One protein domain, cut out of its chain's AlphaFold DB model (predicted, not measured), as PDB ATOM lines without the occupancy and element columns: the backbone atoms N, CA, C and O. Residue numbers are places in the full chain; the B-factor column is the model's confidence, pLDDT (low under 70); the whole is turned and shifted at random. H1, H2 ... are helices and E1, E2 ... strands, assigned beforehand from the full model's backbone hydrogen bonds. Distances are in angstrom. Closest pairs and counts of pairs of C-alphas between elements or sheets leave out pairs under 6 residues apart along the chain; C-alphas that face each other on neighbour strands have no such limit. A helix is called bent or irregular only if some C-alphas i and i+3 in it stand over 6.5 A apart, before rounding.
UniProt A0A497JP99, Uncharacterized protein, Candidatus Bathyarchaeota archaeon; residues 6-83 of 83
ATOM      1  N   GLU A   6      37.341 -28.061  17.029       85.00
ATOM      2  CA  GLU A   6      36.470 -27.606  15.946       85.00
ATOM      3  C   GLU A   6      35.034 -27.517  16.471       85.00
ATOM      4  O   GLU A   6      34.497 -28.488  17.003       85.00
ATOM      5  N   TRP A   7      34.385 -26.364  16.302       88.69
ATOM      6  CA  TRP A   7      32.976 -26.173  16.646       88.69
ATOM      7  C   TRP A   7      32.180 -25.864  15.384       88.69
ATOM      8  O   TRP A   7      32.401 -24.843  14.738       88.69
ATOM      9  N   LYS A   8      31.269 -26.765  14.996       88.19
ATOM     10  CA  LYS A   8      30.424 -26.636  13.788       88.19
ATOM     11  C   LYS A   8      31.211 -26.298  12.505       88.19
ATOM     12  O   LYS A   8      30.728 -25.556  11.653       88.19
ATOM     13  N   GLY A   9      32.421 -26.849  12.368       86.62
ATOM     14  CA  GLY A   9      33.318 -26.602  11.230       86.62
ATOM     15  C   GLY A   9      34.116 -25.297  11.314       86.62
ATOM     16  O   GLY A   9      34.798 -24.938  10.356       86.62
ATOM     17  N   PHE A  10      34.043 -24.588  12.441       89.81
ATOM     18  CA  PHE A  10      34.850 -23.412  12.728       89.81
ATOM     19  C   PHE A  10      35.961 -23.724  13.716       89.81
ATOM     20  O   PHE A  10      35.830 -24.551  14.618       89.81
ATOM     21  N   TYR A  11      37.049 -22.984  13.562       88.38
ATOM     22  CA  TYR A  11      38.192 -23.057  14.446       88.38
ATOM     23  C   TYR A  11      37.875 -22.370  15.776       88.38
ATOM     24  O   TYR A  11      37.748 -21.142  15.822       88.38
ATOM     25  N   ASN A  12      37.733 -23.158  16.842       91.94
ATOM     26  CA  ASN A  12      37.527 -22.649  18.190       91.94
ATOM     27  C   ASN A  12      38.882 -22.443  18.872       91.94
ATOM     28  O   ASN A  12      39.746 -23.324  18.872       91.94
ATOM     29  N   LEU A  13      39.068 -21.270  19.468       90.75
ATOM     30  CA  LEU A  13      40.278 -20.940  20.205       90.75
ATOM     31  C   LEU A  13      39.974 -20.638  21.669       90.75
ATOM     32  O   LEU A  13      38.970 -19.999  21.975       90.75
ATOM     33  N   PRO A  14      40.871 -21.013  22.593       89.56
ATOM     34  CA  PRO A  14      40.662 -20.710  23.995       89.56
ATOM     35  C   PRO A  14      40.755 -19.193  24.244       89.56
ATOM     36  O   PRO A  14      41.505 -18.491  23.555       89.56
ATOM     37  N   PRO A  15      40.090 -18.664  25.289       87.81
ATOM     38  CA  PRO A  15      40.147 -17.238  25.626       87.81
ATOM     39  C   PRO A  15      41.571 -16.704  25.827       87.81
ATOM     40  O   PRO A  15      41.859 -15.538  25.547       87.81
ATOM     41  N   SER A  16      42.491 -17.571  26.264       87.00
ATOM     42  CA  SER A  16      43.906 -17.252  26.447       87.00
ATOM     43  C   SER A  16      44.605 -16.800  25.167       87.00
ATOM     44  O   SER A  16      45.622 -16.115  25.275       87.00
ATOM     45  N   GLU A  17      44.079 -17.122  23.983       90.31
ATOM     46  CA  GLU A  17      44.628 -16.715  22.684       90.31
ATOM     47  C   GLU A  17      44.296 -15.267  22.311       90.31
ATOM     48  O   GLU A  17      44.885 -14.720  21.380       90.31
ATOM     49  N   PHE A  18      43.411 -14.592  23.043       88.06
ATOM     50  CA  PHE A  18      42.964 -13.247  22.693       88.06
ATOM     51  C   PHE A  18      43.404 -12.216  23.726       88.06
ATOM     52  O   PHE A  18      43.568 -12.500  24.916       88.06
ATOM     53  N   TYR A  19      43.641 -10.987  23.271       82.81
ATOM     54  CA  TYR A  19      43.853  -9.864  24.178       82.81
ATOM     55  C   TYR A  19      42.515  -9.196  24.512       82.81
ATOM     56  O   TYR A  19      41.874  -8.653  23.617       82.81
ATOM     57  N   PRO A  20      42.091  -9.123  25.781       68.25
ATOM     58  CA  PRO A  20      40.904  -8.365  26.167       68.25
ATOM     59  C   PRO A  20      41.213  -6.855  26.147       68.25
ATOM     60  O   PRO A  20      41.344  -6.211  27.183       68.25
ATOM     61  N   VAL A  21      41.414  -6.273  24.959       61.03
ATOM     62  CA  VAL A  21      41.867  -4.874  24.800       61.03
ATOM     63  C   VAL A  21      40.711  -3.876  24.929       61.03
ATOM     64  O   VAL A  21      40.929  -2.701  25.230       61.03
ATOM     65  N   PHE A  22      39.465  -4.299  24.706       59.34
ATOM     66  CA  PHE A  22      38.357  -3.359  24.546       59.34
ATOM     67  C   PHE A  22      37.606  -3.064  25.851       59.34
ATOM     68  O   PHE A  22      37.095  -3.941  26.538       59.34
ATOM     69  N   LYS A  23      37.503  -1.760  26.146       51.66
ATOM     70  CA  LYS A  23      36.991  -1.121  27.376       51.66
ATOM     71  C   LYS A  23      35.513  -1.372  27.729       51.66
ATOM     72  O   LYS A  23      35.003  -0.743  28.657       51.66
ATOM     73  N   ARG A  24      34.790  -2.238  27.018       59.72
ATOM     74  CA  ARG A  24      33.397  -2.550  27.368       59.72
ATOM     75  C   ARG A  24      33.400  -3.635  28.443       59.72
ATOM     76  O   ARG A  24      33.719  -4.786  28.168       59.72
ATOM     77  N   ARG A  25      33.045  -3.242  29.673       66.88
ATOM     78  CA  ARG A  25      32.993  -4.112  30.867       66.88
ATOM     79  C   ARG A  25      32.223  -5.420  30.645       66.88
ATOM     80  O   ARG A  25      32.537  -6.411  31.290       66.88
ATOM     81  N   GLU A  26      31.235  -5.404  29.757       73.50
ATOM     82  CA  GLU A  26      30.398  -6.554  29.412       73.50
ATOM     83  C   GLU A  26      31.202  -7.671  28.728       73.50
ATOM     84  O   GLU A  26      31.266  -8.786  29.238       73.50
ATOM     85  N   TRP A  27      31.942  -7.343  27.666       77.81
ATOM     86  CA  TRP A  27      32.744  -8.312  26.912       77.81
ATOM     87  C   TRP A  27      33.905  -8.896  27.701       77.81
ATOM     88  O   TRP A  27      34.225 -10.071  27.553       77.81
ATOM     89  N   PHE A  28      34.514  -8.090  28.572       78.00
ATOM     90  CA  PHE A  28      35.557  -8.574  29.471       78.00
ATOM     91  C   PHE A  28      35.054  -9.718  30.359       78.00
ATOM     92  O   PHE A  28      35.762 -10.699  30.541       78.00
ATOM     93  N   ARG A  29      33.830  -9.609  30.893       77.94
ATOM     94  CA  ARG A  29      33.240 -10.666  31.724       77.94
ATOM     95  C   ARG A  29      32.905 -11.906  30.908       77.94
ATOM     96  O   ARG A  29      33.153 -13.001  31.388       77.94
ATOM     97  N   ILE A  30      32.383 -11.721  29.694       81.75
ATOM     98  CA  ILE A  30      32.039 -12.837  28.808       81.75
ATOM     99  C   ILE A  30      33.288 -13.643  28.468       81.75
ATOM    100  O   ILE A  30      33.275 -14.840  28.682       81.75
ATOM    101  N   LEU A  31      34.380 -13.000  28.037       79.81
ATOM    102  CA  LEU A  31      35.634 -13.681  27.679       79.81
ATOM    103  C   LEU A  31      36.320 -14.415  28.840       79.81
ATOM    104  O   LEU A  31      37.204 -15.230  28.599       79.81
ATOM    105  N   LEU A  32      35.965 -14.096  30.083       78.19
ATOM    106  CA  LEU A  32      36.451 -14.800  31.271       78.19
ATOM    107  C   LEU A  32      35.524 -15.938  31.713       78.19
ATOM    108  O   LEU A  32      35.827 -16.596  32.703       78.19
ATOM    109  N   GLY A  33      34.394 -16.135  31.030       78.94
ATOM    110  CA  GLY A  33      33.491 -17.245  31.289       78.94
ATOM    111  C   GLY A  33      34.138 -18.586  30.960       78.94
ATOM    112  O   GLY A  33      34.921 -18.704  30.017       78.94
ATOM    113  N   GLU A  34      33.787 -19.590  31.751       74.00
ATOM    114  CA  GLU A  34      33.990 -20.991  31.392       74.00
ATOM    115  C   GLU A  34      32.897 -21.379  30.369       74.00
ATOM    116  O   GLU A  34      31.833 -20.753  30.340       74.00
ATOM    117  N   ASP A  35      33.192 -22.325  29.471       88.81
ATOM    118  CA  ASP A  35      32.288 -22.784  28.399       88.81
ATOM    119  C   ASP A  35      31.952 -21.731  27.316       88.81
ATOM    120  O   ASP A  35      30.793 -21.372  27.075       88.81
ATOM    121  N   LEU A  36      32.990 -21.252  26.617       91.19
ATOM    122  CA  LEU A  36      32.864 -20.363  25.459       91.19
ATOM    123  C   LEU A  36      33.348 -21.027  24.176       91.19
ATOM    124  O   LEU A  36      34.351 -21.741  24.164       91.19
ATOM    125  N   VAL A  37      32.703 -20.655  23.077       92.50
ATOM    126  CA  VAL A  37      33.231 -20.861  21.730       92.50
ATOM    127  C   VAL A  37      33.627 -19.507  21.164       92.50
ATOM    128  O   VAL A  37      32.812 -18.585  21.094       92.50
ATOM    129  N   LEU A  38      34.891 -19.385  20.772       92.12
ATOM    130  CA  LEU A  38      35.493 -18.153  20.290       92.12
ATOM    131  C   LEU A  38      36.085 -18.379  18.902       92.12
ATOM    132  O   LEU A  38      37.096 -19.066  18.744       92.12
ATOM    133  N   ILE A  39      35.466 -17.767  17.896       92.38
ATOM    134  CA  ILE A  39      35.815 -17.995  16.493       92.38
ATOM    135  C   ILE A  39      36.429 -16.718  15.915       92.38
ATOM    136  O   ILE A  39      35.732 -15.701  15.790       92.38
ATOM    137  N   PRO A  40      37.732 -16.717  15.586       91.81
ATOM    138  CA  PRO A  40      38.381 -15.561  14.996       91.81
ATOM    139  C   PRO A  40      38.132 -15.498  13.488       91.81
ATOM    140  O   PRO A  40      38.472 -16.411  12.740       91.81
ATOM    141  N   PHE A  41      37.638 -14.357  13.027       90.56
ATOM    142  CA  PHE A  41      37.547 -14.010  11.616       90.56
ATOM    143  C   PHE A  41      38.459 -12.833  11.291       90.56
ATOM    144  O   PHE A  41      38.715 -11.958  12.128       90.56
ATOM    145  N   LEU A  42      38.929 -12.774  10.047       89.12
ATOM    146  CA  LEU A  42      39.560 -11.560   9.543       89.12
ATOM    147  C   LEU A  42      38.541 -10.410   9.565       89.12
ATOM    148  O   LEU A  42      37.332 -10.615   9.464       89.12
ATOM    149  N   THR A  43      39.012  -9.183   9.766       86.19
ATOM    150  CA  THR A  43      38.117  -8.029   9.967       86.19
ATOM    151  C   THR A  43      37.269  -7.675   8.746       86.19
ATOM    152  O   THR A  43      36.258  -6.993   8.900       86.19
ATOM    153  N   ASP A  44      37.701  -8.109   7.566       83.88
ATOM    154  CA  ASP A  44      37.071  -7.955   6.254       83.88
ATOM    155  C   ASP A  44      36.112  -9.103   5.898       83.88
ATOM    156  O   ASP A  44      35.516  -9.081   4.826       83.88
ATOM    157  N   TYR A  45      35.939 -10.087   6.785       80.19
ATOM    158  CA  TYR A  45      35.040 -11.210   6.544       80.19
ATOM    159  C   TYR A  45      33.573 -10.757   6.442       80.19
ATOM    160  O   TYR A  45      33.050 -10.088   7.339       80.19
ATOM    161  N   GLU A  46      32.917 -11.130   5.340       66.06
ATOM    162  CA  GLU A  46      31.504 -10.855   5.069       66.06
ATOM    163  C   GLU A  46      30.565 -11.711   5.942       66.06
ATOM    164  O   GLU A  46      30.933 -12.806   6.374       66.06
ATOM    165  N   PRO A  47      29.337 -11.242   6.231       58.59
ATOM    166  CA  PRO A  47      28.507 -11.856   7.256       58.59
ATOM    167  C   PRO A  47      27.923 -13.199   6.802       58.59
ATOM    168  O   PRO A  47      26.903 -13.265   6.116       58.59
ATOM    169  N   ILE A  48      28.499 -14.286   7.310       73.50
ATOM    170  CA  ILE A  48      27.689 -15.440   7.701       73.50
ATOM    171  C   ILE A  48      26.846 -15.002   8.909       73.50
ATOM    172  O   ILE A  48      27.368 -14.414   9.856       73.50
ATOM    173  N   LYS A  49      25.536 -15.271   8.884       82.44
ATOM    174  CA  LYS A  49      24.644 -14.986  10.017       82.44
ATOM    175  C   LYS A  49      24.942 -15.955  11.161       82.44
ATOM    176  O   LYS A  49      24.417 -17.063  11.170       82.44
ATOM    177  N   MET A  50      25.795 -15.544  12.098       86.88
ATOM    178  CA  MET A  50      26.207 -16.379  13.236       86.88
ATOM    179  C   MET A  50      25.023 -16.789  14.122       86.88
ATOM    180  O   MET A  50      25.027 -17.894  14.649       86.88
ATOM    181  N   GLU A  51      23.968 -15.974  14.170       83.94
ATOM    182  CA  GLU A  51      22.681 -16.284  14.817       83.94
ATOM    183  C   GLU A  51      22.062 -17.609  14.318       83.94
ATOM    184  O   GLU A  51      21.401 -18.320  15.064       83.94
ATOM    185  N   ASN A  52      22.320 -18.014  13.066       87.19
ATOM    186  CA  ASN A  52      21.826 -19.294  12.534       87.19
ATOM    187  C   ASN A  52      22.511 -20.521  13.161       87.19
ATOM    188  O   ASN A  52      22.072 -21.647  12.931       87.19
ATOM    189  N   TYR A  53      23.615 -20.319  13.879       88.06
ATOM    190  CA  TYR A  53      24.351 -21.369  14.577       88.06
ATOM    191  C   TYR A  53      24.002 -21.425  16.066       88.06
ATOM    192  O   TYR A  53      24.610 -22.215  16.784       88.06
ATOM    193  N   GLU A  54      23.043 -20.631  16.537       88.69
ATOM    194  CA  GLU A  54      22.462 -20.796  17.869       88.69
ATOM    195  C   GLU A  54      21.604 -22.062  17.944       88.69
ATOM    196  O   GLU A  54      20.954 -22.446  16.970       88.69
ATOM    197  N   ASP A  55      21.602 -22.724  19.101       91.12
ATOM    198  CA  ASP A  55      20.781 -23.907  19.363       91.12
ATOM    199  C   ASP A  55      20.373 -24.008  20.849       91.12
ATOM    200  O   ASP A  55      20.410 -23.027  21.594       91.12
ATOM    201  N   GLU A  56      19.901 -25.183  21.276       91.25
ATOM    202  CA  GLU A  56      19.488 -25.433  22.663       91.25
ATOM    203  C   GLU A  56      20.660 -25.419  23.658       91.25
ATOM    204  O   GLU A  56      20.432 -25.234  24.854       91.25
ATOM    205  N   GLU A  57      21.896 -25.590  23.185       92.50
ATOM    206  CA  GLU A  57      23.108 -25.643  23.998       92.50
ATOM    207  C   GLU A  57      23.919 -24.342  23.926       92.50
ATOM    208  O   GLU A  57      24.448 -23.907  24.945       92.50
ATOM    209  N   TRP A  58      24.005 -23.700  22.759       93.00
ATOM    210  CA  TRP A  58      24.868 -22.543  22.508       93.00
ATOM    211  C   TRP A  58      24.073 -21.297  22.095       93.00
ATOM    212  O   TRP A  58      23.322 -21.310  21.121       93.00
ATOM    213  N   GLU A  59      24.296 -20.194  22.810       92.44
ATOM    214  CA  GLU A  59      23.712 -18.867  22.576       92.44
ATOM    215  C   GLU A  59      24.745 -17.925  21.943       92.44
ATOM    216  O   GLU A  59      25.897 -17.861  22.389       92.44
ATOM    217  N   TYR A  60      24.343 -17.175  20.915       91.56
ATOM    218  CA  TYR A  60      25.203 -16.181  20.277       91.56
ATOM    219  C   TYR A  60      25.247 -14.925  21.141       91.56
ATOM    220  O   TYR A  60      24.269 -14.198  21.289       91.56
ATOM    221  N   MET A  61      26.421 -14.632  21.691       89.88
ATOM    222  CA  MET A  61      26.602 -13.464  22.552       89.88
ATOM    223  C   MET A  61      26.873 -12.191  21.748       89.88
ATOM    224  O   MET A  61      26.705 -11.089  22.268       89.88
ATOM    225  N   GLY A  62      27.327 -12.331  20.499       88.94
ATOM    226  CA  GLY A  62      27.698 -11.240  19.604       88.94
ATOM    227  C   GLY A  62      29.151 -11.318  19.127       88.94
ATOM    228  O   GLY A  62      29.801 -12.367  19.141       88.94
ATOM    229  N   GLU A  63      29.669 -10.180  18.676       88.50
ATOM    230  CA  GLU A  63      30.995 -10.061  18.074       88.50
ATOM    231  C   GLU A  63      31.783  -8.883  18.649       88.50
ATOM    232  O   GLU A  63      31.247  -7.809  18.940       88.50
ATOM    233  N   ILE A  64      33.095  -9.063  18.772       86.75
ATOM    234  CA  ILE A  64      34.016  -8.000  19.168       86.75
ATOM    235  C   ILE A  64      35.207  -7.948  18.242       86.75
ATOM    236  O   ILE A  64      35.658  -8.946  17.698       86.75
ATOM    237  N   ILE A  65      35.802  -6.775  18.123       88.19
ATOM    238  CA  ILE A  65      37.134  -6.672  17.551       88.19
ATOM    239  C   ILE A  65      38.142  -6.959  18.661       88.19
ATOM    240  O   ILE A  65      37.998  -6.449  19.766       88.19
ATOM    241  N   THR A  66      39.174  -7.744  18.376       88.06
ATOM    242  CA  THR A  66      40.259  -8.045  19.316       88.06
ATOM    243  C   THR A  66      41.576  -8.301  18.575       88.06
ATOM    244  O   THR A  66      41.640  -8.169  17.354       88.06
ATOM    245  N   ILE A  67      42.644  -8.617  19.306       89.56
ATOM    246  CA  ILE A  67      43.924  -9.063  18.749       89.56
ATOM    247  C   ILE A  67      44.104 -10.541  19.100       89.56
ATOM    248  O   ILE A  67      44.068 -10.901  20.280       89.56
ATOM    249  N   TRP A  68      44.334 -11.373  18.085       90.75
ATOM    250  CA  TRP A  68      44.718 -12.772  18.263       90.75
ATOM    251  C   TRP A  68      46.229 -12.864  18.509       90.75
ATOM    252  O   TRP A  68      47.026 -12.371  17.714       90.75
ATOM    253  N   LYS A  69      46.643 -13.473  19.624       89.06
ATOM    254  CA  LYS A  69      48.046 -13.597  20.052       89.06
ATOM    255  C   LYS A  69      48.895 -14.421  19.093       89.06
ATOM    256  O   LYS A  69      50.021 -14.007  18.820       89.06
ATOM    257  N   GLY A  70      48.361 -15.529  18.572       85.81
ATOM    258  CA  GLY A  70      49.086 -16.421  17.665       85.81
ATOM    259  C   GLY A  70      49.583 -15.719  16.400       85.81
ATOM    260  O   GLY A  70      50.705 -15.952  15.962       85.81
ATOM    261  N   THR A  71      48.789 -14.793  15.856       87.69
ATOM    262  CA  THR A  71      49.104 -14.064  14.612       87.69
ATOM    263  C   THR A  71      49.491 -12.601  14.832       87.69
ATOM    264  O   THR A  71      50.031 -11.962  13.932       87.69
ATOM    265  N   LYS A  72      49.225 -12.049  16.024       86.88
ATOM    266  CA  LYS A  72      49.293 -10.609  16.344       86.88
ATOM    267  C   LYS A  72      48.420  -9.737  15.436       86.88
ATOM    268  O   LYS A  72      48.622  -8.525  15.355       86.88
ATOM    269  N   SER A  73      47.434 -10.333  14.770       89.06
ATOM    270  CA  SER A  73      46.525  -9.635  13.871       89.06
ATOM    271  C   SER A  73      45.260  -9.201  14.598       89.06
ATOM    272  O   SER A  73      44.792  -9.844  15.542       89.06
ATOM    273  N   ARG A  74      44.689  -8.088  14.133       90.50
ATOM    274  CA  ARG A  74      43.354  -7.655  14.536       90.50
ATOM    275  C   ARG A  74      42.330  -8.581  13.881       90.50
ATOM    276  O   ARG A  74      42.375  -8.769  12.670       90.50
ATOM    277  N   VAL A  75      41.422  -9.132  14.675       90.50
ATOM    278  CA  VAL A  75      40.388 -10.079  14.238       90.50
ATOM    279  C   VAL A  75      39.026  -9.649  14.767       90.50
ATOM    280  O   VAL A  75      38.930  -8.966  15.793       90.50
ATOM    281  N   ARG A  76      37.969 -10.045  14.065       90.06
ATOM    282  CA  ARG A  76      36.597 -10.040  14.565       90.06
ATOM    283  C   ARG A  76      36.365 -11.380  15.260       90.06
ATOM    284  O   ARG A  76      36.393 -12.417  14.615       90.06
ATOM    285  N   LEU A  77      36.203 -11.357  16.572       90.38
ATOM    286  CA  LEU A  77      35.945 -12.526  17.393       90.38
ATOM    287  C   LEU A  77      34.444 -12.685  17.601       90.38
ATOM    288  O   LEU A  77      33.808 -11.825  18.211       90.38
ATOM    289  N   VAL A  78      33.909 -13.782  17.087       91.44
ATOM    290  CA  VAL A  78      32.532 -14.231  17.297       91.44
ATOM    291  C   VAL A  78      32.495 -15.073  18.563       91.44
ATOM    292  O   VAL A  78      33.393 -15.886  18.783       91.44
ATOM    293  N   ILE A  79      31.485 -14.851  19.401       91.12
ATOM    294  CA  ILE A  79      31.406 -15.445  20.733       91.12
ATOM    295  C   ILE A  79      30.074 -16.174  20.883       91.12
ATOM    296  O   ILE A  79      29.015 -15.559  20.753       91.12
ATOM    297  N   PHE A  80      30.141 -17.457  21.230       93.31
ATOM    298  CA  PHE A  80      29.008 -18.206  21.760       93.31
ATOM    299  C   PHE A  80      29.282 -18.614  23.199       93.31
ATOM    300  O   PHE A  80      30.427 -18.851  23.592       93.31
ATOM    301  N   ARG A  81      28.212 -18.704  23.979       91.88
ATOM    302  CA  ARG A  81      28.239 -19.173  25.358       91.88
ATOM    303  C   ARG A  81      27.302 -20.360  25.497       91.88
ATOM    304  O   ARG A  81      26.245 -20.385  24.873       91.88
ATOM    305  N   ARG A  82      27.681 -21.322  26.329       91.50
ATOM    306  CA  ARG A  82      26.787 -22.411  26.703       91.50
ATOM    307  C   ARG A  82      25.636 -21.911  27.591       91.50
ATOM    308  O   ARG A  82      25.880 -21.109  28.499       91.50
ATOM    309  N   ARG A  83      24.409 -22.352  27.305       85.31
ATOM    310  CA  ARG A  83      23.199 -22.052  28.090       85.31
ATOM    311  C   ARG A  83      23.224 -22.678  29.482       85.31
ATOM    312  O   ARG A  83      23.789 -23.784  29.631       85.31
TER     313      ARG A  83
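This is residues 6 to 83 of the 83 residues of an uncharacterized protein of Candidatus Bathyarchaeota archaeon (UniProt A0A497JP99). A strongly twisted sheet of three strands makes the core, with the long, bent hairpin E3 and E4 as its greater part and E2 along the other side of E4. Short strand E1 sits close by E2, H2 packs on the sheet near E3, and H1 only grazes the sheet. The printed part has 78 residues, in the order E1, H1, E2, H2, E3, E4; the sheet's order is E2, E4, E3, antiparallel throughout, and the class is mixed, helices and strands. The whole is compact and rounded, with a radius of gyration of the C-alphas of 11.7 A and spans of 33 by 26 by 20 A.

E2 is residues 36 to 42, 19.4 A long. E4, residues 73 to 82, measures 26.8 A and ends at C-alpha 82 (26.787, -22.411, 26.703). E3, residues 58 to 68, measures 22.5 A. E1 is residues 10 to 12, beginning at C-alpha 10 (34.850, -23.412, 12.728); H1 is residues 25 to 31, 10.4 A; H2 is residues 50 to 53.

E4 is the inner strand. E2 and E4 are antiparallel at 152 degrees, with N 39 and O 78 2.9 A apart. E3 and E4 form a hairpin at 159 degrees, with N 77 and O 64 2.7 A apart; E3 bends by 86 degrees at residue 65, E4 by 52 degrees at residue 76. E2, H2 and E3 make a split strand-helix-strand unit, two strands running the same way with E4 between them, its crossover right-handed. H2 is on the sheet at a height of 8.4 A; its closest C-alphas with E3 are Glu 51 and Tyr 60, 6.0 A. H1 grazes the sheet with residues 27 to 31. E1 pairs with no named strand; its closest C-alphas with E2 are Asn 12 and Ile 39, 5.2 A. In H1 every O i to N i+4 pair is within hydrogen-bond range; H2 is too short for such a pair.

The C-alphas of Glu 56 and Lys 72, the farthest apart, are 33.9 A apart. The printed part has no cut; the link E1 to H1 is long. Residues 20 to 25 and 46 to 47 have pLDDT under 70.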